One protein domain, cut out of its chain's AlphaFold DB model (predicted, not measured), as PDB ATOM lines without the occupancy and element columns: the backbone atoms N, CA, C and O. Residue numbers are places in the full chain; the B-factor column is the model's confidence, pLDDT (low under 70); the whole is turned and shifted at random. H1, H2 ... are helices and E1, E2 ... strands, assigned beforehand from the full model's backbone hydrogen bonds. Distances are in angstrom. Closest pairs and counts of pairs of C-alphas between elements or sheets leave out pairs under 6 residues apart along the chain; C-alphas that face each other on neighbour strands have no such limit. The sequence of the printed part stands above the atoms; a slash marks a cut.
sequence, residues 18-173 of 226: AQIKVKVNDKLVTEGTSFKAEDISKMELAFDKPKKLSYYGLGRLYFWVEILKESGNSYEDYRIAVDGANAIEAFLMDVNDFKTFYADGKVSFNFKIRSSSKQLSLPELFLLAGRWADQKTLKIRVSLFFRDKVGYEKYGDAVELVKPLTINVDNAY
ATOM      1  N   ALA A  18       7.689 -28.503 -24.870       64.12
ATOM      2  CA  ALA A  18       7.341 -29.395 -25.968       64.12
ATOM      3  C   ALA A  18       6.416 -30.508 -25.447       64.12
ATOM      4  O   ALA A  18       6.713 -31.156 -24.440       64.12
ATOM      5  N   GLN A  19       5.266 -30.673 -26.105       87.31
ATOM      6  CA  GLN A  19       4.270 -31.678 -25.725       87.31
ATOM      7  C   GLN A  19       4.740 -33.092 -26.065       87.31
ATOM      8  O   GLN A  19       4.270 -34.042 -25.463       87.31
ATOM      9  N   ILE A  20       5.678 -33.249 -26.997       91.88
ATOM     10  CA  ILE A  20       6.445 -34.483 -27.163       91.88
ATOM     11  C   ILE A  20       7.830 -34.242 -26.579       91.88
ATOM     12  O   ILE A  20       8.467 -33.227 -26.861       91.88
ATOM     13  N   LYS A  21       8.292 -35.184 -25.763       93.00
ATOM     14  CA  LYS A  21       9.612 -35.183 -25.142       93.00
ATOM     15  C   LYS A  21      10.399 -36.336 -25.736       93.00
ATOM     16  O   LYS A  21      10.060 -37.496 -25.524       93.00
ATOM     17  N   VAL A  22      11.451 -36.012 -26.471       94.75
ATOM     18  CA  VAL A  22      12.375 -37.005 -27.019       94.75
ATOM     19  C   VAL A  22      13.698 -36.868 -26.283       94.75
ATOM     20  O   VAL A  22      14.184 -35.755 -26.081       94.75
ATOM     21  N   LYS A  23      14.269 -37.993 -25.859       95.69
ATOM     22  CA  LYS A  23      15.655 -38.071 -25.409       95.69
ATOM     23  C   LYS A  23      16.471 -38.841 -26.426       95.69
ATOM     24  O   LYS A  23      16.064 -39.927 -26.828       95.69
ATOM     25  N   VAL A  24      17.625 -38.298 -26.784       95.44
ATOM     26  CA  VAL A  24      18.665 -38.994 -27.545       95.44
ATOM     27  C   VAL A  24      19.894 -39.051 -26.654       95.44
ATOM     28  O   VAL A  24      20.350 -38.014 -26.172       95.44
ATOM     29  N   ASN A  25      20.387 -40.258 -26.380       95.44
ATOM     30  CA  ASN A  25      21.502 -40.511 -25.461       95.44
ATOM     31  C   ASN A  25      21.314 -39.789 -24.113       95.44
ATOM     32  O   ASN A  25      22.154 -38.999 -23.680       95.44
ATOM     33  N   ASP A  26      20.138 -39.993 -23.512       94.50
ATOM     34  CA  ASP A  26      19.699 -39.423 -22.230       94.50
ATOM     35  C   ASP A  26      19.545 -37.886 -22.186       94.50
ATOM     36  O   ASP A  26      19.132 -37.332 -21.164       94.50
ATOM     37  N   LYS A  27      19.778 -37.180 -23.302       94.62
ATOM     38  CA  LYS A  27      19.589 -35.725 -23.415       94.62
ATOM     39  C   LYS A  27      18.262 -35.395 -24.077       94.62
ATOM     40  O   LYS A  27      17.968 -35.905 -25.153       94.62
ATOM     41  N   LEU A  28      17.484 -34.507 -23.456       93.69
ATOM     42  CA  LEU A  28      16.266 -33.965 -24.061       93.69
ATOM     43  C   LEU A  28      16.599 -33.171 -25.324       93.69
ATOM     44  O   LEU A  28      17.540 -32.378 -25.331       93.69
ATOM     45  N   VAL A  29      15.794 -33.363 -26.363       92.56
ATOM     46  CA  VAL A  29      15.982 -32.724 -27.668       92.56
ATOM     47  C   VAL A  29      14.774 -31.866 -28.020       92.56
ATOM     48  O   VAL A  29      13.648 -32.141 -27.598       92.56
ATOM     49  N   THR A  30      15.015 -30.815 -28.795       91.88
ATOM     50  CA  THR A  30      13.976 -29.902 -29.281       91.88
ATOM     51  C   THR A  30      13.741 -30.085 -30.775       91.88
ATOM     52  O   THR A  30      14.553 -30.699 -31.473       91.88
ATOM     53  N   GLU A  31      12.644 -29.519 -31.277       93.00
ATOM     54  CA  GLU A  31      12.332 -29.481 -32.709       93.00
ATOM     55  C   GLU A  31      13.537 -29.025 -33.543       93.00
ATOM     56  O   GLU A  31      14.210 -28.053 -33.197       93.00
ATOM     57  N   GLY A  32      13.802 -29.728 -34.642       90.88
ATOM     58  CA  GLY A  32      14.850 -29.390 -35.601       90.88
ATOM     59  C   GLY A  32      16.277 -29.720 -35.158       90.88
ATOM     60  O   GLY A  32      17.198 -29.506 -35.945       90.88
ATOM     61  N   THR A  33      16.480 -30.263 -33.950       94.31
ATOM     62  CA  THR A  33      17.812 -30.708 -33.501       94.31
ATOM     63  C   THR A  33      18.373 -31.748 -34.469       94.31
ATOM     64  O   THR A  33      17.640 -32.636 -34.909       94.31
ATOM     65  N   SER A  34      19.664 -31.643 -34.786       95.88
ATOM     66  CA  SER A  34      20.364 -32.562 -35.684       95.88
ATOM     67  C   SER A  34      21.331 -33.458 -34.917       95.88
ATOM     68  O   SER A  34      22.090 -32.972 -34.080       95.88
ATOM     69  N   PHE A  35      21.342 -34.746 -35.254       95.44
ATOM     70  CA  PHE A  35      22.296 -35.735 -34.744       95.44
ATOM     71  C   PHE A  35      22.971 -36.455 -35.900       95.44
ATOM     72  O   PHE A  35      22.344 -36.662 -36.937       95.44
ATOM     73  N   LYS A  36      24.216 -36.887 -35.712       96.62
ATOM     74  CA  LYS A  36      24.798 -37.883 -36.608       96.62
ATOM     75  C   LYS A  36      24.171 -39.237 -36.321       96.62
ATOM     76  O   LYS A  36      23.960 -39.587 -35.161       96.62
ATOM     77  N   ALA A  37      23.861 -39.983 -37.369       94.81
ATOM     78  CA  ALA A  37      23.208 -41.278 -37.274       94.81
ATOM     79  C   ALA A  37      24.002 -42.268 -36.406       94.81
ATOM     80  O   ALA A  37      23.414 -42.987 -35.601       94.81
ATOM     81  N   GLU A  38      25.328 -42.281 -36.544       94.62
ATOM     82  CA  GLU A  38      26.241 -43.156 -35.802       94.62
ATOM     83  C   GLU A  38      26.345 -42.818 -34.310       94.62
ATOM     84  O   GLU A  38      26.721 -43.676 -33.514       94.62
ATOM     85  N   ASP A  39      25.966 -41.599 -33.922       94.94
ATOM     86  CA  ASP A  39      26.025 -41.156 -32.532       94.94
ATOM     87  C   ASP A  39      24.770 -41.563 -31.747       94.94
ATOM     88  O   ASP A  39      24.763 -41.457 -30.524       94.94
ATOM     89  N   ILE A  40      23.695 -42.016 -32.399       94.25
ATOM     90  CA  ILE A  40      22.441 -42.387 -31.728       94.25
ATOM     91  C   ILE A  40      22.584 -43.797 -31.138       94.25
ATOM     92  O   ILE A  40      22.408 -44.786 -31.845       94.25
ATOM     93  N   SER A  41      22.846 -43.904 -29.833       94.25
ATOM     94  CA  SER A  41      22.883 -45.189 -29.114       94.25
ATOM     95  C   SER A  41      21.565 -45.511 -28.412       94.25
ATOM     96  O   SER A  41      21.201 -46.679 -28.269       94.25
ATOM     97  N   LYS A  42      20.814 -44.480 -28.009       95.31
ATOM     98  CA  LYS A  42      19.552 -44.624 -27.282       95.31
ATOM     99  C   LYS A  42      18.563 -43.527 -27.657       95.31
ATOM    100  O   LYS A  42      18.932 -42.359 -27.754       95.31
ATOM    101  N   MET A  43      17.292 -43.895 -27.808       95.94
ATOM    102  CA  MET A  43      16.181 -42.973 -28.012       95.94
ATOM    103  C   MET A  43      14.991 -43.339 -27.124       95.94
ATOM    104  O   MET A  43      14.497 -44.469 -27.159       95.94
ATOM    105  N   GLU A  44      14.503 -42.371 -26.356       95.56
ATOM    106  CA  GLU A  44      13.339 -42.517 -25.478       95.56
ATOM    107  C   GLU A  44      12.312 -41.438 -25.776       95.56
ATOM    108  O   GLU A  44      12.660 -40.291 -26.058       95.56
ATOM    109  N   LEU A  45      11.039 -41.808 -25.689       94.38
ATOM    110  CA  LEU A  45       9.930 -40.974 -26.113       94.38
ATOM    111  C   LEU A  45       8.902 -40.875 -24.993       94.38
ATOM    112  O   LEU A  45       8.513 -41.881 -24.407       94.38
ATOM    113  N   ALA A  46       8.435 -39.666 -24.738       92.19
ATOM    114  CA  ALA A  46       7.330 -39.372 -23.844       92.19
ATOM    115  C   ALA A  46       6.489 -38.241 -24.440       92.19
ATOM    116  O   ALA A  46       6.873 -37.589 -25.415       92.19
ATOM    117  N   PHE A  47       5.345 -37.975 -23.831       90.31
ATOM    118  CA  PHE A  47       4.508 -36.834 -24.170       90.31
ATOM    119  C   PHE A  47       3.903 -36.214 -22.911       90.31
ATOM    120  O   PHE A  47       3.868 -36.826 -21.844       90.31
ATOM    121  N   ASP A  48       3.449 -34.975 -23.045       88.00
ATOM    122  CA  ASP A  48       2.923 -34.134 -21.985       88.00
ATOM    123  C   ASP A  48       1.768 -33.276 -22.509       88.00
ATOM    124  O   ASP A  48       1.763 -32.845 -23.664       88.00
ATOM    125  N   LYS A  49       0.793 -33.003 -21.637       82.31
ATOM    126  CA  LYS A  49      -0.361 -32.120 -21.898       82.31
ATOM    127  C   LYS A  49      -1.050 -32.356 -23.262       82.31
ATOM    128  O   LYS A  49      -1.187 -31.404 -24.036       82.31
ATOM    129  N   PRO A  50      -1.493 -33.581 -23.583       84.81
ATOM    130  CA  PRO A  50      -2.250 -33.849 -24.805       84.81
ATOM    131  C   PRO A  50      -3.564 -33.057 -24.845       84.81
ATOM    132  O   PRO A  50      -4.207 -32.805 -23.820       84.81
ATOM    133  N   LYS A  51      -3.984 -32.677 -26.050       83.00
ATOM    134  CA  LYS A  51      -5.280 -32.071 -26.340       83.00
ATOM    135  C   LYS A  51      -6.383 -33.032 -25.913       83.00
ATOM    136  O   LYS A  51      -6.435 -34.179 -26.354       83.00
ATOM    137  N   LYS A  52      -7.307 -32.528 -25.098       76.75
ATOM    138  CA  LYS A  52      -8.549 -33.229 -24.776       76.75
ATOM    139  C   LYS A  52      -9.514 -33.084 -25.951       76.75
ATOM    140  O   LYS A  52      -9.747 -31.967 -26.414       76.75
ATOM    141  N   LEU A  53     -10.064 -34.193 -26.434       74.50
ATOM    142  CA  LEU A  53     -11.169 -34.156 -27.394       74.50
ATOM    143  C   LEU A  53     -12.491 -34.056 -26.622       74.50
ATOM    144  O   LEU A  53     -12.600 -34.563 -25.510       74.50
ATOM    145  N   SER A  54     -13.482 -33.363 -27.179       66.06
ATOM    146  CA  SER A  54     -14.797 -33.184 -26.547       66.06
ATOM    147  C   SER A  54     -15.679 -34.433 -26.629       66.06
ATOM    148  O   SER A  54     -16.592 -34.589 -25.827       66.06
ATOM    149  N   TYR A  55     -15.406 -35.311 -27.594       65.12
ATOM    150  CA  TYR A  55     -16.049 -36.606 -27.780       65.12
ATOM    151  C   TYR A  55     -15.002 -37.575 -28.338       65.12
ATOM    152  O   TYR A  55     -14.360 -37.266 -29.340       65.12
ATOM    153  N   TYR A  56     -14.811 -38.713 -27.677       65.50
ATOM    154  CA  TYR A  56     -13.975 -39.814 -28.151       65.50
ATOM    155  C   TYR A  56     -14.881 -41.023 -28.324       65.50
ATOM    156  O   TYR A  56     -15.240 -41.695 -27.360       65.50
ATOM    157  N   GLY A  57     -15.326 -41.245 -29.562       65.06
ATOM    158  CA  GLY A  57     -16.079 -42.444 -29.904       65.06
ATOM    159  C   GLY A  57     -15.193 -43.692 -29.855       65.06
ATOM    160  O   GLY A  57     -14.067 -43.689 -29.357       65.06
ATOM    161  N   LEU A  58     -15.676 -44.788 -30.438       82.94
ATOM    162  CA  LEU A  58     -14.798 -45.912 -30.761       82.94
ATOM    163  C   LEU A  58     -13.760 -45.437 -31.786       82.94
ATOM    164  O   LEU A  58     -14.124 -44.961 -32.856       82.94
ATOM    165  N   GLY A  59     -12.478 -45.596 -31.485       87.25
ATOM    166  CA  GLY A  59     -11.409 -45.208 -32.397       87.25
ATOM    167  C   GLY A  59     -10.094 -45.880 -32.048       87.25
ATOM    168  O   GLY A  59     -10.063 -46.859 -31.300       87.25
ATOM    169  N   ARG A  60      -9.012 -45.357 -32.618       88.75
ATOM    170  CA  ARG A  60      -7.660 -45.853 -32.377       88.75
ATOM    171  C   ARG A  60      -6.705 -44.698 -32.137       88.75
ATOM    172  O   ARG A  60      -6.603 -43.783 -32.956       88.75
ATOM    173  N   LEU A  61      -5.986 -44.777 -31.028       90.25
ATOM    174  CA  LEU A  61      -4.879 -43.891 -30.711       90.25
ATOM    175  C   LEU A  61      -3.573 -44.488 -31.234       90.25
ATOM    176  O   LEU A  61      -3.363 -45.703 -31.191       90.25
ATOM    177  N   TYR A  62      -2.692 -43.615 -31.705       91.38
ATOM    178  CA  TYR A  62      -1.402 -43.962 -32.267       91.38
ATOM    179  C   TYR A  62      -0.301 -43.092 -31.669       91.38
ATOM    180  O   TYR A  62      -0.350 -41.871 -31.802       91.38
ATOM    181  N   PHE A  63       0.714 -43.728 -31.083       92.62
ATOM    182  CA  PHE A  63       2.000 -43.093 -30.804       92.62
ATOM    183  C   PHE A  63       3.005 -43.569 -31.847       92.62
ATOM    184  O   PHE A  63       3.370 -44.747 -31.863       92.62
ATOM    185  N   TRP A  64       3.349 -42.683 -32.777       93.31
ATOM    186  CA  TRP A  64       4.089 -42.990 -33.999       93.31
ATOM    187  C   TRP A  64       5.495 -42.416 -33.971       93.31
ATOM    188  O   TRP A  64       5.703 -41.295 -33.513       93.31
ATOM    189  N   VAL A  65       6.423 -43.183 -34.533       94.75
ATOM    190  CA  VAL A  65       7.777 -42.771 -34.888       94.75
ATOM    191  C   VAL A  65       7.962 -43.076 -36.362       94.75
ATOM    192  O   VAL A  65       7.974 -44.236 -36.769       94.75
ATOM    193  N   GLU A  66       8.087 -42.036 -37.168       94.06
ATOM    194  CA  GLU A  66       8.270 -42.136 -38.607       94.06
ATOM    195  C   GLU A  66       9.686 -41.711 -38.964       94.06
ATOM    196  O   GLU A  66      10.129 -40.610 -38.627       94.06
ATOM    197  N   ILE A  67      10.386 -42.580 -39.682       93.75
ATOM    198  CA  ILE A  67      11.651 -42.253 -40.324       93.75
ATOM    199  C   ILE A  67      11.295 -41.732 -41.709       93.75
ATOM    200  O   ILE A  67      10.776 -42.464 -42.547       93.75
ATOM    201  N   LEU A  68      11.532 -40.450 -41.949       94.00
ATOM    202  CA  LEU A  68      11.194 -39.762 -43.184       94.00
ATOM    203  C   LEU A  68      12.459 -39.504 -44.003       94.00
ATOM    204  O   LEU A  68      13.522 -39.181 -43.469       94.00
ATOM    205  N   LYS A  69      12.307 -39.572 -45.325       93.06
ATOM    206  CA  LYS A  69      13.274 -39.020 -46.277       93.06
ATOM    207  C   LYS A  69      13.366 -37.505 -46.109       93.06
ATOM    208  O   LYS A  69      12.451 -36.873 -45.575       93.06
ATOM    209  N   GLU A  70      14.414 -36.895 -46.652       89.19
ATOM    210  CA  GLU A  70      14.564 -35.435 -46.626       89.19
ATOM    211  C   GLU A  70      13.346 -34.709 -47.232       89.19
ATOM    212  O   GLU A  70      12.870 -33.712 -46.673       89.19
ATOM    213  N   SER A  71      12.777 -35.288 -48.299       88.56
ATOM    214  CA  SER A  71      11.564 -34.824 -48.987       88.56
ATOM    215  C   SER A  71      10.274 -34.921 -48.162       88.56
ATOM    216  O   SER A  71       9.240 -34.424 -48.599       88.56
ATOM    217  N   GLY A  72      10.309 -35.558 -46.987       87.19
ATOM    218  CA  GLY A  72       9.162 -35.726 -46.090       87.19
ATOM    219  C   GLY A  72       8.344 -36.997 -46.324       87.19
ATOM    220  O   GLY A  72       7.452 -37.294 -45.533       87.19
ATOM    221  N   ASN A  73       8.653 -37.778 -47.361       90.38
ATOM    222  CA  ASN A  73       8.015 -39.076 -47.581       90.38
ATOM    223  C   ASN A  73       8.478 -40.092 -46.534       90.38
ATOM    224  O   ASN A  73       9.676 -40.181 -46.252       90.38
ATOM    225  N   SER A  74       7.547 -40.893 -46.012       88.50
ATOM    226  CA  SER A  74       7.885 -41.953 -45.060       88.50
ATOM    227  C   SER A  74       8.779 -43.015 -45.701       88.50
ATOM    228  O   SER A  74       8.558 -43.435 -46.841       88.50
ATOM    229  N   TYR A  75       9.820 -43.397 -44.970       86.19
ATOM    230  CA  TYR A  75      10.723 -44.495 -45.290       86.19
ATOM    231  C   TYR A  75      10.373 -45.744 -44.475       86.19
ATOM    232  O   TYR A  75      10.302 -46.825 -45.048       86.19
ATOM    233  N   GLU A  76      10.107 -45.586 -43.175       89.31
ATOM    234  CA  GLU A  76       9.631 -46.649 -42.281       89.31
ATOM    235  C   GLU A  76       8.841 -46.036 -41.116       89.31
ATOM    236  O   GLU A  76       9.122 -44.906 -40.700       89.31
ATOM    237  N   ASP A  77       7.875 -46.777 -40.572       90.31
ATOM    238  CA  ASP A  77       7.088 -46.334 -39.421       90.31
ATOM    239  C   ASP A  77       6.937 -47.398 -38.326       90.31
ATOM    240  O   ASP A  77       6.684 -48.583 -38.567       90.31
ATOM    241  N   TYR A  78       7.075 -46.930 -37.086       91.50
ATOM    242  CA  TYR A  78       6.950 -47.699 -35.858       91.50
ATOM    243  C   TYR A  78       5.845 -47.110 -34.999       91.50
ATOM    244  O   TYR A  78       5.716 -45.890 -34.882       91.50
ATOM    245  N   ARG A  79       5.051 -47.963 -34.350       91.25
ATOM    246  CA  ARG A  79       3.909 -47.486 -33.573       91.25
ATOM    247  C   ARG A  79       3.544 -48.326 -32.369       91.25
ATOM    248  O   ARG A  79       3.570 -49.554 -32.417       91.25
ATOM    249  N   ILE A  80       3.049 -47.638 -31.350       90.12
ATOM    250  CA  ILE A  80       2.137 -48.212 -30.363       90.12
ATOM    251  C   ILE A  80       0.721 -47.807 -30.780       90.12
ATOM    252  O   ILE A  80       0.483 -46.649 -31.128       90.12
ATOM    253  N   ALA A  81      -0.206 -48.762 -30.794       89.31
ATOM    254  CA  ALA A  81      -1.601 -48.516 -31.142       89.31
ATOM    255  C   ALA A  81      -2.522 -49.081 -30.062       89.31
ATOM    256  O   ALA A  81      -2.340 -50.225 -29.643       89.31
ATOM    257  N   VAL A  82      -3.509 -48.287 -29.648       87.88
ATOM    258  CA  VAL A  82      -4.531 -48.677 -28.668       87.88
ATOM    259  C   VAL A  82      -5.909 -48.448 -29.277       87.88
ATOM    260  O   VAL A  82      -6.177 -47.377 -29.818       87.88
ATOM    261  N   ASP A  83      -6.763 -49.464 -29.209       86.25
ATOM    262  CA  ASP A  83      -8.119 -49.472 -29.759       86.25
ATOM    263  C   ASP A  83      -9.185 -49.245 -28.682       86.25
ATOM    264  O   ASP A  83      -9.031 -49.676 -27.541       86.25
ATOM    265  N   GLY A  84     -10.309 -48.640 -29.072       78.12
ATOM    266  CA  GLY A  84     -11.532 -48.571 -28.269       78.12
ATOM    267  C   GLY A  84     -11.891 -47.174 -27.764       78.12
ATOM    268  O   GLY A  84     -11.192 -46.197 -28.017       78.12
ATOM    269  N   ALA A  85     -13.014 -47.089 -27.046       69.19
ATOM    270  CA  ALA A  85     -13.536 -45.832 -26.496       69.19
ATOM    271  C   ALA A  85     -12.632 -45.252 -25.390       69.19
ATOM    272  O   ALA A  85     -12.495 -44.040 -25.269       69.19
ATOM    273  N   ASN A  86     -11.928 -46.123 -24.659       69.31
ATOM    274  CA  ASN A  86     -10.972 -45.736 -23.618       69.31
ATOM    275  C   ASN A  86      -9.533 -45.625 -24.151       69.31
ATOM    276  O   ASN A  86      -8.609 -45.504 -23.357       69.31
ATOM    277  N   ALA A  87      -9.301 -45.694 -25.469       72.62
ATOM    278  CA  ALA A  87      -7.945 -45.694 -26.030       72.62
ATOM    279  C   ALA A  87      -7.157 -44.429 -25.672       72.62
ATOM    280  O   ALA A  87      -5.956 -44.496 -25.415       72.62
ATOM    281  N   ILE A  88      -7.847 -43.286 -25.640       75.38
ATOM    282  CA  ILE A  88      -7.273 -42.018 -25.201       75.38
ATOM    283  C   ILE A  88      -7.008 -42.080 -23.701       75.38
ATOM    284  O   ILE A  88      -5.856 -41.997 -23.304       75.38
ATOM    285  N   GLU A  89      -8.022 -42.303 -22.865       74.88
ATOM    286  CA  GLU A  89      -7.839 -42.319 -21.407       74.88
ATOM    287  C   GLU A  89      -6.756 -43.301 -20.956       74.88
ATOM    288  O   GLU A  89      -5.859 -42.909 -20.216       74.88
ATOM    289  N   ALA A  90      -6.775 -44.535 -21.463       70.50
ATOM    290  CA  ALA A  90      -5.822 -45.572 -21.092       70.50
ATOM    291  C   ALA A  90      -4.381 -45.214 -21.466       70.50
ATOM    292  O   ALA A  90      -3.474 -45.424 -20.668       70.50
ATOM    293  N   PHE A  91      -4.159 -44.651 -22.655       75.00
ATOM    294  CA  PHE A  91      -2.813 -44.273 -23.084       75.00
ATOM    295  C   PHE A  91      -2.340 -42.968 -22.436       75.00
ATOM    296  O   PHE A  91      -1.150 -42.784 -22.200       75.00
ATOM    297  N   LEU A  92      -3.270 -42.064 -22.120       74.25
ATOM    298  CA  LEU A  92      -2.980 -40.804 -21.446       74.25
ATOM    299  C   LEU A  92      -2.770 -40.952 -19.926       74.25
ATOM    300  O   LEU A  92      -2.416 -39.968 -19.283       74.25
ATOM    301  N   MET A  93      -2.940 -42.144 -19.339       74.62
ATOM    302  CA  MET A  93      -2.489 -42.399 -17.962       74.62
ATOM    303  C   MET A  93      -0.958 -42.344 -17.842       74.62
ATOM    304  O   MET A  93      -0.441 -41.914 -16.815       74.62
ATOM    305  N   ASP A  94      -0.241 -42.677 -18.917       71.88
ATOM    306  CA  ASP A  94       1.225 -42.735 -18.976       71.88
ATOM    307  C   ASP A  94       1.863 -41.387 -19.383       71.88
ATOM    308  O   ASP A  94       2.911 -41.329 -20.031       71.88
ATOM    309  N   VAL A  95       1.226 -40.260 -19.058       80.94
ATOM    310  CA  VAL A  95       1.784 -38.935 -19.367       80.94
ATOM    311  C   VAL A  95       3.112 -38.746 -18.625       80.94
ATOM    312  O   VAL A  95       3.202 -38.969 -17.421       80.94
ATOM    313  N   ASN A  96       4.137 -38.274 -19.340       84.00
ATOM    314  CA  ASN A  96       5.524 -38.151 -18.875       84.00
ATOM    315  C   ASN A  96       6.263 -39.467 -18.569       84.00
ATOM    316  O   ASN A  96       7.384 -39.408 -18.060       84.00
ATOM    317  N   ASP A  97       5.707 -40.622 -18.934       88.88
ATOM    318  CA  ASP A  97       6.427 -41.895 -18.901       88.88
ATOM    319  C   ASP A  97       7.309 -42.051 -20.154       88.88
ATOM    320  O   ASP A  97       6.827 -42.000 -21.290       88.88
ATOM    321  N   PHE A  98       8.621 -42.215 -19.954       90.44
ATOM    322  CA  PHE A  98       9.568 -42.403 -21.052       90.44
ATOM    323  C   PHE A  98       9.568 -43.854 -21.507       90.44
ATOM    324  O   PHE A  98      10.084 -44.745 -20.838       90.44
ATOM    325  N   LYS A  99       9.068 -44.074 -22.719       91.12
ATOM    326  CA  LYS A  99       9.119 -45.366 -23.389       91.12
ATOM    327  C   LYS A  99      10.381 -45.420 -24.240       91.12
ATOM    328  O   LYS A  99      10.561 -44.615 -25.158       91.12
ATOM    329  N   THR A 100      11.271 -46.366 -23.949       93.19
ATOM    330  CA  THR A 100      12.440 -46.621 -24.797       93.19
ATOM    331  C   THR A 100      11.960 -47.065 -26.173       93.19
ATOM    332  O   THR A 100      11.265 -48.073 -26.297       93.19
ATOM    333  N   PHE A 101      12.318 -46.303 -27.200       92.81
ATOM    334  CA  PHE A 101      12.075 -46.654 -28.594       92.81
ATOM    335  C   PHE A 101      13.239 -47.472 -29.144       92.81
ATOM    336  O   PHE A 101      13.023 -48.519 -29.744       92.81
ATOM    337  N   TYR A 102      14.467 -47.032 -28.882       93.50
ATOM    338  CA  TYR A 102      15.685 -47.672 -29.361       93.50
ATOM    339  C   TYR A 102      16.761 -47.648 -28.276       93.50
ATOM    340  O   TYR A 102      16.910 -46.643 -27.583       93.50
ATOM    341  N   ALA A 103      17.509 -48.739 -28.135       91.06
ATOM    342  CA  ALA A 103      18.717 -48.804 -27.320       91.06
ATOM    343  C   ALA A 103      19.646 -49.897 -27.861       91.06
ATOM    344  O   ALA A 103      19.184 -51.001 -28.160       91.06
ATOM    345  N   ASP A 104      20.935 -49.585 -27.991       83.88
ATOM    346  CA  ASP A 104      22.024 -50.541 -28.236       83.88
ATOM    347  C   ASP A 104      21.724 -51.548 -29.360       83.88
ATOM    348  O   ASP A 104      21.806 -52.769 -29.206       83.88
ATOM    349  N   GLY A 105      21.322 -51.027 -30.523       79.88
ATOM    350  CA  GLY A 105      21.068 -51.841 -31.712       79.88
ATOM    351  C   GLY A 105      19.698 -52.519 -31.759       79.88
ATOM    352  O   GLY A 105      19.437 -53.261 -32.703       79.88
ATOM    353  N   LYS A 106      18.793 -52.266 -30.806       84.00
ATOM    354  CA  LYS A 106      17.447 -52.860 -30.801       84.00
ATOM    355  C   LYS A 106      16.362 -51.801 -30.688       84.00
ATOM    356  O   LYS A 106      16.423 -50.915 -29.840       84.00
ATOM    357  N   VAL A 107      15.338 -51.927 -31.529       84.25
ATOM    358  CA  VAL A 107      14.070 -51.217 -31.327       84.25
ATOM    359  C   VAL A 107      13.246 -52.001 -30.306       84.25
ATOM    360  O   VAL A 107      13.230 -53.231 -30.314       84.25
ATOM    361  N   SER A 108      12.582 -51.289 -29.403       84.12
ATOM    362  CA  SER A 108      11.749 -51.878 -28.358       84.12
ATOM    363  C   SER A 108      10.575 -52.673 -28.936       84.12
ATOM    364  O   SER A 108       9.939 -52.260 -29.907       84.12
ATOM    365  N   PHE A 109      10.246 -53.797 -28.293       70.94
ATOM    366  CA  PHE A 109       9.157 -54.695 -28.697       70.94
ATOM    367  C   PHE A 109       7.766 -54.049 -28.600       70.94
ATOM    368  O   PHE A 109       6.816 -54.513 -29.229       70.94
ATOM    369  N   ASN A 110       7.637 -52.977 -27.812       80.12
ATOM    370  CA  ASN A 110       6.384 -52.239 -27.680       80.12
ATOM    371  C   ASN A 110       6.001 -51.529 -28.985       80.12
ATOM    372  O   ASN A 110       4.817 -51.342 -29.260       80.12
ATOM    373  N   PHE A 111       6.989 -51.165 -29.806       82.81
ATOM    374  CA  PHE A 111       6.772 -50.488 -31.074       82.81
ATOM    375  C   PHE A 111       6.656 -51.505 -32.209       82.81
ATOM    376  O   PHE A 111       7.636 -52.118 -32.627       82.81
ATOM    377  N   LYS A 112       5.441 -51.660 -32.737       84.38
ATOM    378  CA  LYS A 112       5.157 -52.527 -33.884       84.38
ATOM    379  C   LYS A 112       5.449 -51.791 -35.185       84.38
ATOM    380  O   LYS A 112       5.097 -50.622 -35.324       84.38
ATOM    381  N   ILE A 113       6.022 -52.495 -36.150       81.56
ATOM    382  CA  ILE A 113       6.204 -51.997 -37.516       81.56
ATOM    383  C   ILE A 113       4.914 -52.165 -38.314       81.56
ATOM    384  O   ILE A 113       4.152 -53.113 -38.097       81.56
ATOM    385  N   ARG A 114       4.640 -51.235 -39.229       68.81
ATOM    386  CA  ARG A 114       3.461 -51.316 -40.099       68.81
ATOM    387  C   ARG A 114       3.720 -52.105 -41.378       68.81
ATOM    388  O   ARG A 114       2.793 -52.750 -41.862       68.81
ATOM    389  N   SER A 115       4.922 -51.985 -41.943       63.22
ATOM    390  CA  SER A 115       5.160 -52.280 -43.363       63.22
ATOM    391  C   SER A 115       6.042 -53.504 -43.638       63.22
ATOM    392  O   SER A 115       5.979 -54.070 -44.727       63.22
ATOM    393  N   SER A 116       6.828 -53.944 -42.655       61.94
ATOM    394  CA  SER A 116       7.861 -54.967 -42.828       61.94
ATOM    395  C   SER A 116       7.555 -56.236 -42.012       61.94
ATOM    396  O   SER A 116       6.849 -56.198 -41.005       61.94
ATOM    397  N   SER A 117       8.066 -57.389 -42.455       62.91
ATOM    398  CA  SER A 117       8.026 -58.652 -41.700       62.91
ATOM    399  C   SER A 117       9.154 -58.764 -40.665       62.91
ATOM    400  O   SER A 117       9.075 -59.602 -39.767       62.91
ATOM    401  N   LYS A 118      10.192 -57.919 -40.763       78.00
ATOM    402  CA  LYS A 118      11.354 -57.890 -39.862       78.00
ATOM    403  C   LYS A 118      11.523 -56.502 -39.246       78.00
ATOM    404  O   LYS A 118      11.732 -55.512 -39.943       78.00
ATOM    405  N   GLN A 119      11.520 -56.436 -37.920       79.50
ATOM    406  CA  GLN A 119      11.868 -55.215 -37.198       79.50
ATOM    407  C   GLN A 119      13.365 -54.935 -37.366       79.50
ATOM    408  O   GLN A 119      14.201 -55.649 -36.815       79.50
ATOM    409  N   LEU A 120      13.687 -53.926 -38.173       84.69
ATOM    410  CA  LEU A 120      15.053 -53.453 -38.366       84.69
ATOM    411  C   LEU A 120      15.458 -52.530 -37.213       84.69
ATOM    412  O   LEU A 120      14.629 -51.808 -36.650       84.69
ATOM    413  N   SER A 121      16.739 -52.562 -36.869       87.88
ATOM    414  CA  SER A 121      17.372 -51.582 -35.990       87.88
ATOM    415  C   SER A 121      17.563 -50.236 -36.704       87.88
ATOM    416  O   SER A 121      17.560 -50.172 -37.936       87.88
ATOM    417  N   LEU A 122      17.764 -49.148 -35.947       90.19
ATOM    418  CA  LEU A 122      18.053 -47.837 -36.543       90.19
ATOM    419  C   LEU A 122      19.311 -47.850 -37.438       90.19
ATOM    420  O   LEU A 122      19.201 -47.384 -38.569       90.19
ATOM    421  N   PRO A 123      20.459 -48.436 -37.035       92.50
ATOM    422  CA  PRO A 123      21.629 -48.528 -37.912       92.50
ATOM    423  C   PRO A 123      21.370 -49.306 -39.210       92.50
ATOM    424  O   PRO A 123      21.804 -48.872 -40.274       92.50
ATOM    425  N   GLU A 124      20.629 -50.423 -39.156       91.12
ATOM    426  CA  GLU A 124      20.247 -51.173 -40.366       91.12
ATOM    427  C   GLU A 124      19.383 -50.311 -41.299       91.12
ATOM    428  O   GLU A 124      19.620 -50.280 -42.507       91.12
ATOM    429  N   LEU A 125      18.407 -49.575 -40.754       90.94
ATOM    430  CA  LEU A 125      17.584 -48.656 -41.543       90.94
ATOM    431  C   LEU A 125      18.408 -47.536 -42.175       90.94
ATOM    432  O   LEU A 125      18.216 -47.222 -43.348       90.94
ATOM    433  N   PHE A 126      19.320 -46.939 -41.416       93.94
ATOM    434  CA  PHE A 126      20.197 -45.865 -41.873       93.94
ATOM    435  C   PHE A 126      21.125 -46.324 -43.001       93.94
ATOM    436  O   PHE A 126      21.256 -45.631 -44.018       93.94
ATOM    437  N   LEU A 127      21.680 -47.534 -42.884       94.38
ATOM    438  CA  LEU A 127      22.464 -48.180 -43.935       94.38
ATOM    439  C   LEU A 127      21.630 -48.425 -45.198       94.38
ATOM    440  O   LEU A 127      22.044 -48.041 -46.293       94.38
ATOM    441  N   LEU A 128      20.434 -49.009 -45.068       91.81
ATOM    442  CA  LEU A 128      19.552 -49.267 -46.212       91.81
ATOM    443  C   LEU A 128      19.079 -47.972 -46.883       91.81
ATOM    444  O   LEU A 128      19.017 -47.905 -48.115       91.81
ATOM    445  N   ALA A 129      18.793 -46.931 -46.100       90.94
ATOM    446  CA  ALA A 129      18.422 -45.618 -46.612       90.94
ATOM    447  C   ALA A 129      19.575 -44.980 -47.399       90.94
ATOM    448  O   ALA A 129      19.359 -44.427 -48.478       90.94
ATOM    449  N   GLY A 130      20.804 -45.117 -46.900       90.44
ATOM    450  CA  GLY A 130      22.013 -44.675 -47.587       90.44
ATOM    451  C   GLY A 130      22.277 -45.438 -48.886       90.44
ATOM    452  O   GLY A 130      22.570 -44.837 -49.918       90.44
ATOM    453  N   ARG A 131      22.115 -46.764 -48.856       89.44
ATOM    454  CA  ARG A 131      22.407 -47.679 -49.970       89.44
ATOM    455  C   ARG A 131      21.384 -47.618 -51.107       89.44
ATOM    456  O   ARG A 131      21.751 -47.542 -52.283       89.44
ATOM    457  N   TRP A 132      20.097 -47.689 -50.769       84.88
ATOM    458  CA  TRP A 132      19.017 -47.885 -51.743       84.88
ATOM    459  C   TRP A 132      18.186 -46.639 -51.998       84.88
ATOM    460  O   TRP A 132      17.685 -46.463 -53.105       84.88
ATOM    461  N   ALA A 133      18.035 -45.782 -50.989       82.75
ATOM    462  CA  ALA A 133      17.254 -44.559 -51.112       82.75
ATOM    463  C   ALA A 133      18.118 -43.313 -51.363       82.75
ATOM    464  O   ALA A 133      17.549 -42.237 -51.520       82.75
ATOM    465  N   ASP A 134      19.450 -43.455 -51.422       88.19
ATOM    466  CA  ASP A 134      20.403 -42.362 -51.669       88.19
ATOM    467  C   ASP A 134      20.233 -41.197 -50.670       88.19
ATOM    468  O   ASP A 134      20.343 -40.024 -51.011       88.19
ATOM    469  N   GLN A 135      19.903 -41.513 -49.410       90.88
ATOM    470  CA  GLN A 135      19.601 -40.507 -48.387       90.88
ATOM    471  C   GLN A 135      20.833 -40.186 -47.538       90.88
ATOM    472  O   GLN A 135      21.270 -41.007 -46.728       90.88
ATOM    473  N   LYS A 136      21.357 -38.963 -47.687       94.19
ATOM    474  CA  LYS A 136      22.388 -38.387 -46.800       94.19
ATOM    475  C   LYS A 136      21.804 -37.746 -45.546       94.19
ATOM    476  O   LYS A 136      22.512 -37.605 -44.561       94.19
ATOM    477  N   THR A 137      20.520 -37.412 -45.581       95.00
ATOM    478  CA  THR A 137      19.792 -36.825 -44.460       95.00
ATOM    479  C   THR A 137      18.462 -37.542 -44.308       95.00
ATOM    480  O   THR A 137      17.785 -37.843 -45.294       95.00
ATOM    481  N   LEU A 138      18.074 -37.800 -43.067       96.06
ATOM    482  CA  LEU A 138      16.770 -38.335 -42.696       96.06
ATOM    483  C   LEU A 138      16.132 -37.430 -41.646       96.06
ATOM    484  O   LEU A 138      16.792 -36.597 -41.023       96.06
ATOM    485  N   LYS A 139      14.831 -37.596 -41.435       96.50
ATOM    486  CA  LYS A 139      14.105 -36.952 -40.340       96.50
ATOM    487  C   LYS A 139      13.416 -38.019 -39.512       96.50
ATOM    488  O   LYS A 139      12.889 -38.973 -40.068       96.50
ATOM    489  N   ILE A 140      13.394 -37.855 -38.199       96.00
ATOM    490  CA  ILE A 140      12.600 -38.699 -37.308       96.00
ATOM    491  C   ILE A 140      11.467 -37.835 -36.785       96.00
ATOM    492  O   ILE A 140      11.711 -36.866 -36.065       96.00
ATOM    493  N   ARG A 141      10.237 -38.166 -37.179       96.31
ATOM    494  CA  ARG A 141       9.020 -37.504 -36.711       96.31
ATOM    495  C   ARG A 141       8.340 -38.375 -35.670       96.31
ATOM    496  O   ARG A 141       8.072 -39.544 -35.917       96.31
ATOM    497  N   VAL A 142       8.026 -37.788 -34.527       95.75
ATOM    498  CA  VAL A 142       7.258 -38.420 -33.462       95.75
ATOM    499  C   VAL A 142       5.913 -37.714 -33.371       95.75
ATOM    500  O   VAL A 142       5.872 -36.485 -33.313       95.75
ATOM    501  N   SER A 143       4.824 -38.480 -33.358       94.75
ATOM    502  CA  SER A 143       3.453 -37.953 -33.356       94.75
ATOM    503  C   SER A 143       2.565 -38.747 -32.400       94.75
ATOM    504  O   SER A 143       2.738 -39.956 -32.243       94.75
ATOM    505  N   LEU A 144       1.581 -38.081 -31.796       92.75
ATOM    506  CA  LEU A 144       0.513 -38.723 -31.028       92.75
ATOM    507  C   LEU A 144      -0.825 -38.224 -31.566       92.75
ATOM    508  O   LEU A 144      -1.193 -37.070 -31.345       92.75
ATOM    509  N   PHE A 145      -1.558 -39.104 -32.242       92.06
ATOM    510  CA  PHE A 145      -2.832 -38.764 -32.866       92.06
ATOM    511  C   PHE A 145      -3.892 -39.831 -32.624       92.06
ATOM    512  O   PHE A 145      -3.607 -40.992 -32.324       92.06
ATOM    513  N   PHE A 146      -5.141 -39.424 -32.791       90.81
ATOM    514  CA  PHE A 146      -6.308 -40.284 -32.705       90.81
ATOM    515  C   PHE A 146      -7.034 -40.322 -34.048       90.81
ATOM    516  O   PHE A 146      -7.034 -39.341 -34.792       90.81
ATOM    517  N   ARG A 147      -7.643 -41.462 -34.371       90.94
ATOM    518  CA  ARG A 147      -8.554 -41.600 -35.509       90.94
ATOM    519  C   ARG A 147      -9.873 -42.193 -35.048       90.94
ATOM    520  O   ARG A 147      -9.889 -43.303 -34.509       90.94
ATOM    521  N   ASP A 148     -10.963 -41.493 -35.332       88.25
ATOM    522  CA  ASP A 148     -12.316 -41.994 -35.098       88.25
ATOM    523  C   ASP A 148     -12.639 -43.165 -36.027       88.25
ATOM    524  O   ASP A 148     -12.283 -43.162 -37.209       88.25
ATOM    525  N   LYS A 149     -13.348 -44.169 -35.511       86.31
ATOM    526  CA  LYS A 149     -13.915 -45.235 -36.335       86.31
ATOM    527  C   LYS A 149     -15.206 -44.724 -36.972       86.31
ATOM    528  O   LYS A 149     -16.187 -44.467 -36.284       86.31
ATOM    529  N   VAL A 150     -15.210 -44.624 -38.297       86.12
ATOM    530  CA  VAL A 150     -16.343 -44.098 -39.083       86.12
ATOM    531  C   VAL A 150     -17.093 -45.191 -39.855       86.12
ATOM    532  O   VAL A 150     -18.065 -44.913 -40.548       86.12
ATOM    533  N   GLY A 151     -16.660 -46.451 -39.751       81.38
ATOM    534  CA  GLY A 151     -17.327 -47.598 -40.369       81.38
ATOM    535  C   GLY A 151     -16.663 -48.933 -40.027       81.38
ATOM    536  O   GLY A 151     -15.766 -49.002 -39.182       81.38
ATOM    537  N   TYR A 152     -17.086 -50.014 -40.690       79.50
ATOM    538  CA  TYR A 152     -16.428 -51.320 -40.567       79.50
ATOM    539  C   TYR A 152     -14.997 -51.225 -41.109       79.50
ATOM    540  O   TYR A 152     -14.806 -50.948 -42.289       79.50
ATOM    541  N   GLU A 153     -14.008 -51.360 -40.218       76.19
ATOM    542  CA  GLU A 153     -12.565 -51.224 -40.499       76.19
ATOM    543  C   GLU A 153     -12.127 -49.889 -41.138       76.19
ATOM    544  O   GLU A 153     -10.982 -49.739 -41.563       76.19
ATOM    545  N   LYS A 154     -13.008 -48.883 -41.154       82.75
ATOM    546  CA  LYS A 154     -12.731 -47.554 -41.706       82.75
ATOM    547  C   LYS A 154     -12.528 -46.542 -40.590       82.75
ATOM    548  O   LYS A 154     -13.334 -46.449 -39.663       82.75
ATOM    549  N   TYR A 155     -11.465 -45.761 -40.729       85.88
ATOM    550  CA  TYR A 155     -11.097 -44.694 -39.810       85.88
ATOM    551  C   TYR A 155     -11.157 -43.349 -40.530       85.88
ATOM    552  O   TYR A 155     -10.795 -43.273 -41.705       85.88
ATOM    553  N   GLY A 156     -11.624 -42.324 -39.823       86.50
ATOM    554  CA  GLY A 156     -11.640 -40.948 -40.303       86.50
ATOM    555  C   GLY A 156     -10.248 -40.319 -40.323       86.50
ATOM    556  O   GLY A 156      -9.218 -40.993 -40.161       86.50
ATOM    557  N   ASP A 157     -10.236 -39.003 -40.512       89.19
ATOM    558  CA  ASP A 157      -9.012 -38.212 -40.521       89.19
ATOM    559  C   ASP A 157      -8.304 -38.241 -39.161       89.19
ATOM    560  O   ASP A 157      -8.909 -38.431 -38.104       89.19
ATOM    561  N   ALA A 158      -6.980 -38.083 -39.199       90.88
ATOM    562  CA  ALA A 158      -6.169 -38.045 -37.993       90.88
ATOM    563  C   ALA A 158      -6.337 -36.711 -37.264       90.88
ATOM    564  O   ALA A 158      -6.174 -35.642 -37.850       90.88
ATOM    565  N   VAL A 159      -6.597 -36.791 -35.962       90.19
ATOM    566  CA  VAL A 159      -6.600 -35.649 -35.054       90.19
ATOM    567  C   VAL A 159      -5.343 -35.717 -34.200       90.19
ATOM    568  O   VAL A 159      -5.224 -36.570 -33.320       90.19
ATOM    569  N   GLU A 160      -4.402 -34.810 -34.456       92.31
ATOM    570  CA  GLU A 160      -3.196 -34.665 -33.638       92.31
ATOM    571  C   GLU A 160      -3.579 -34.245 -32.212       92.31
ATOM    572  O   GLU A 160      -4.243 -33.223 -31.992       92.31
ATOM    573  N   LEU A 161      -3.174 -35.057 -31.235       89.62
ATOM    574  CA  LEU A 161      -3.401 -34.795 -29.814       89.62
ATOM    575  C   LEU A 161      -2.296 -33.912 -29.236       89.62
ATOM    576  O   LEU A 161      -2.513 -33.192 -28.270       89.62
ATOM    577  N   VAL A 162      -1.112 -33.926 -29.828       90.50
ATOM    578  CA  VAL A 162       0.013 -33.054 -29.476       90.50
ATOM    579  C   VAL A 162       0.653 -32.558 -30.760       90.50
ATOM    580  O   VAL A 162       0.536 -33.203 -31.800       90.50
ATOM    581  N   LYS A 163       1.368 -31.435 -30.700       91.31
ATOM    582  CA  LYS A 163       2.193 -31.026 -31.839       91.31
ATOM    583  C   LYS A 163       3.268 -32.101 -32.108       91.31
ATOM    584  O   LYS A 163       4.017 -32.403 -31.174       91.31
ATOM    585  N   PRO A 164       3.375 -32.641 -33.339       93.94
ATOM    586  CA  PRO A 164       4.463 -33.541 -33.705       93.94
ATOM    587  C   PRO A 164       5.830 -32.901 -33.473       93.94
ATOM    588  O   PRO A 164       5.974 -31.684 -33.622       93.94
ATOM    589  N   LEU A 165       6.819 -33.730 -33.146       95.19
ATOM    590  CA  LEU A 165       8.208 -33.317 -32.997       95.19
ATOM    591  C   LEU A 165       9.056 -33.979 -34.077       95.19
ATOM    592  O   LEU A 165       9.025 -35.198 -34.221       95.19
ATOM    593  N   THR A 166       9.820 -33.187 -34.819       96.19
ATOM    594  CA  THR A 166      10.738 -33.659 -35.855       96.19
ATOM    595  C   THR A 166      12.176 -33.331 -35.478       96.19
ATOM    596  O   THR A 166      12.511 -32.182 -35.192       96.19
ATOM    597  N   ILE A 167      13.047 -34.336 -35.522       96.06
ATOM    598  CA  ILE A 167      14.504 -34.168 -35.445       96.06
ATOM    599  C   ILE A 167      15.147 -34.557 -36.771       96.06
ATOM    600  O   ILE A 167      14.608 -35.370 -37.522       96.06
ATOM    601  N   ASN A 168      16.309 -33.982 -37.049       97.00
ATOM    602  CA  ASN A 168      17.096 -34.291 -38.232       97.00
ATOM    603  C   ASN A 168      18.190 -35.305 -37.884       97.00
ATOM    604  O   ASN A 168      18.759 -35.291 -36.791       97.00
ATOM    605  N   VAL A 169      18.505 -36.167 -38.842       96.88
ATOM    606  CA  VAL A 169      19.571 -37.158 -38.740       96.88
ATOM    607  C   VAL A 169      20.493 -36.996 -39.940       96.88
ATOM    608  O   VAL A 169      20.073 -37.192 -41.081       96.88
ATOM    609  N   ASP A 170      21.743 -36.632 -39.675       97.12
ATOM    610  CA  ASP A 170      22.827 -36.682 -40.650       97.12
ATOM    611  C   ASP A 170      23.234 -38.145 -40.843       97.12
ATOM    612  O   ASP A 170      23.744 -38.796 -39.934       97.12
ATOM    613  N   ASN A 171      22.956 -38.664 -42.033       96.88
ATOM    614  CA  ASN A 171      23.168 -40.051 -42.419       96.88
ATOM    615  C   ASN A 171      24.429 -40.231 -43.283       96.88
ATOM    616  O   ASN A 171      24.587 -41.264 -43.935       96.88
ATOM    617  N   ALA A 172      25.327 -39.241 -43.345       96.81
ATOM    618  CA  ALA A 172      26.482 -39.264 -44.243       96.81
ATOM    619  C   ALA A 172      27.397 -40.488 -44.046       96.81
ATOM    620  O   ALA A 172      27.898 -41.045 -45.028       96.81
ATOM    621  N   TYR A 173      27.590 -40.939 -42.803       96.38
ATOM    622  CA  TYR A 173      28.402 -42.116 -42.497       96.38
ATOM    623  C   TYR A 173      27.827 -43.393 -43.128       96.38
ATOM    624  O   TYR A 173      28.489 -44.052 -43.936       96.38
TER     625      TYR A 173
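AT A GLANCE: This is residues 18 to 173 of the 226 residues of an uncharacterized protein of Flavobacterium sp. 102 (UniProt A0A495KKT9). Two sheets lie partly face to face as a sandwich: a long, strongly twisted sheet of E3, E5, E6, E8, E9 and E10, and a smaller sheet of E2, E1, E4 and E7 over part of it. Both short helices are on the large sheet, H1 near the first residues of E5 and H2 near its last. The printed part has 156 residues, with ten named strands and two named helices in the order E1 E2 E3 E4 E5 E6 H1 E7 H2 E8 E9 E10; the class is mostly strand. The small sheet is antiparallel, the large one branched and mixed. The whole is compact, with a radius of gyration of the C-alphas of 15.7 A and spans of 47 by 32 by 27 A.

HOW THE PARTS SIT: In the large sheet, E8, residues 137 to 151, has E5, residues 59 to 69, on one side, and E9, residues 154 to 160, and E10, residues 165 to 170, on the other. E8 is antiparallel to these three, with N 64 and O 143, N 146 and O 159, and N 140 and O 167 within hydrogen-bond range at 2.8, 2.9 and 2.8 A. E8 and E9 form a hairpin, and E8 bends by 65 degrees at residue 148. E6, residues 74 to 83, forms a hairpin with E5, with N 65 and O 78 at 2.8 A. E3, residues 34 to 36, is parallel to E10, with N 170 and O 35 at 2.8 A. The small sheet runs E2, residues 27 to 29, E1, residues 20 to 24, E4, residues 42 to 47, and E7, residues 99 to 103. Its pairs include N 29 and O 22 at 2.9 A, N 23 and O 44 at 2.8 A, and N 45 and O 99 at 2.9 A. The facing parts of this sandwich, two sheets face to face, are 9.8 A centre to centre, their strands at 36 degrees. H1, residues 87 to 92, lies over E5 at a height over the sheet of 8.5 A; the closest C-alphas are those of Leu 61 and Ala 87, 5.9 A apart. H2, residues 122 to 132, lies over E5 at a height of 9.1 A. In both helices every O i to N i+4 pair is within hydrogen-bond range.

IN THESE COORDINATES: E1 begins at C-alpha 20, (6.445, -34.483, -27.163). E8 is 38.9 A long, E5 29.0 A, E6 23.4 A and H2 15.2 A. E10 ends at C-alpha 170, (22.827, -36.682, -40.650).

THE WHOLE: The C-alphas farthest apart are those of Tyr 55 and Tyr 173, 47.1 A. The printed part has no cut. The links E4 to E5 and E7 to H2 are long. The pLDDT is under 70 at residue 18, residues 54 to 57, 85 to 86 and 114 to 117.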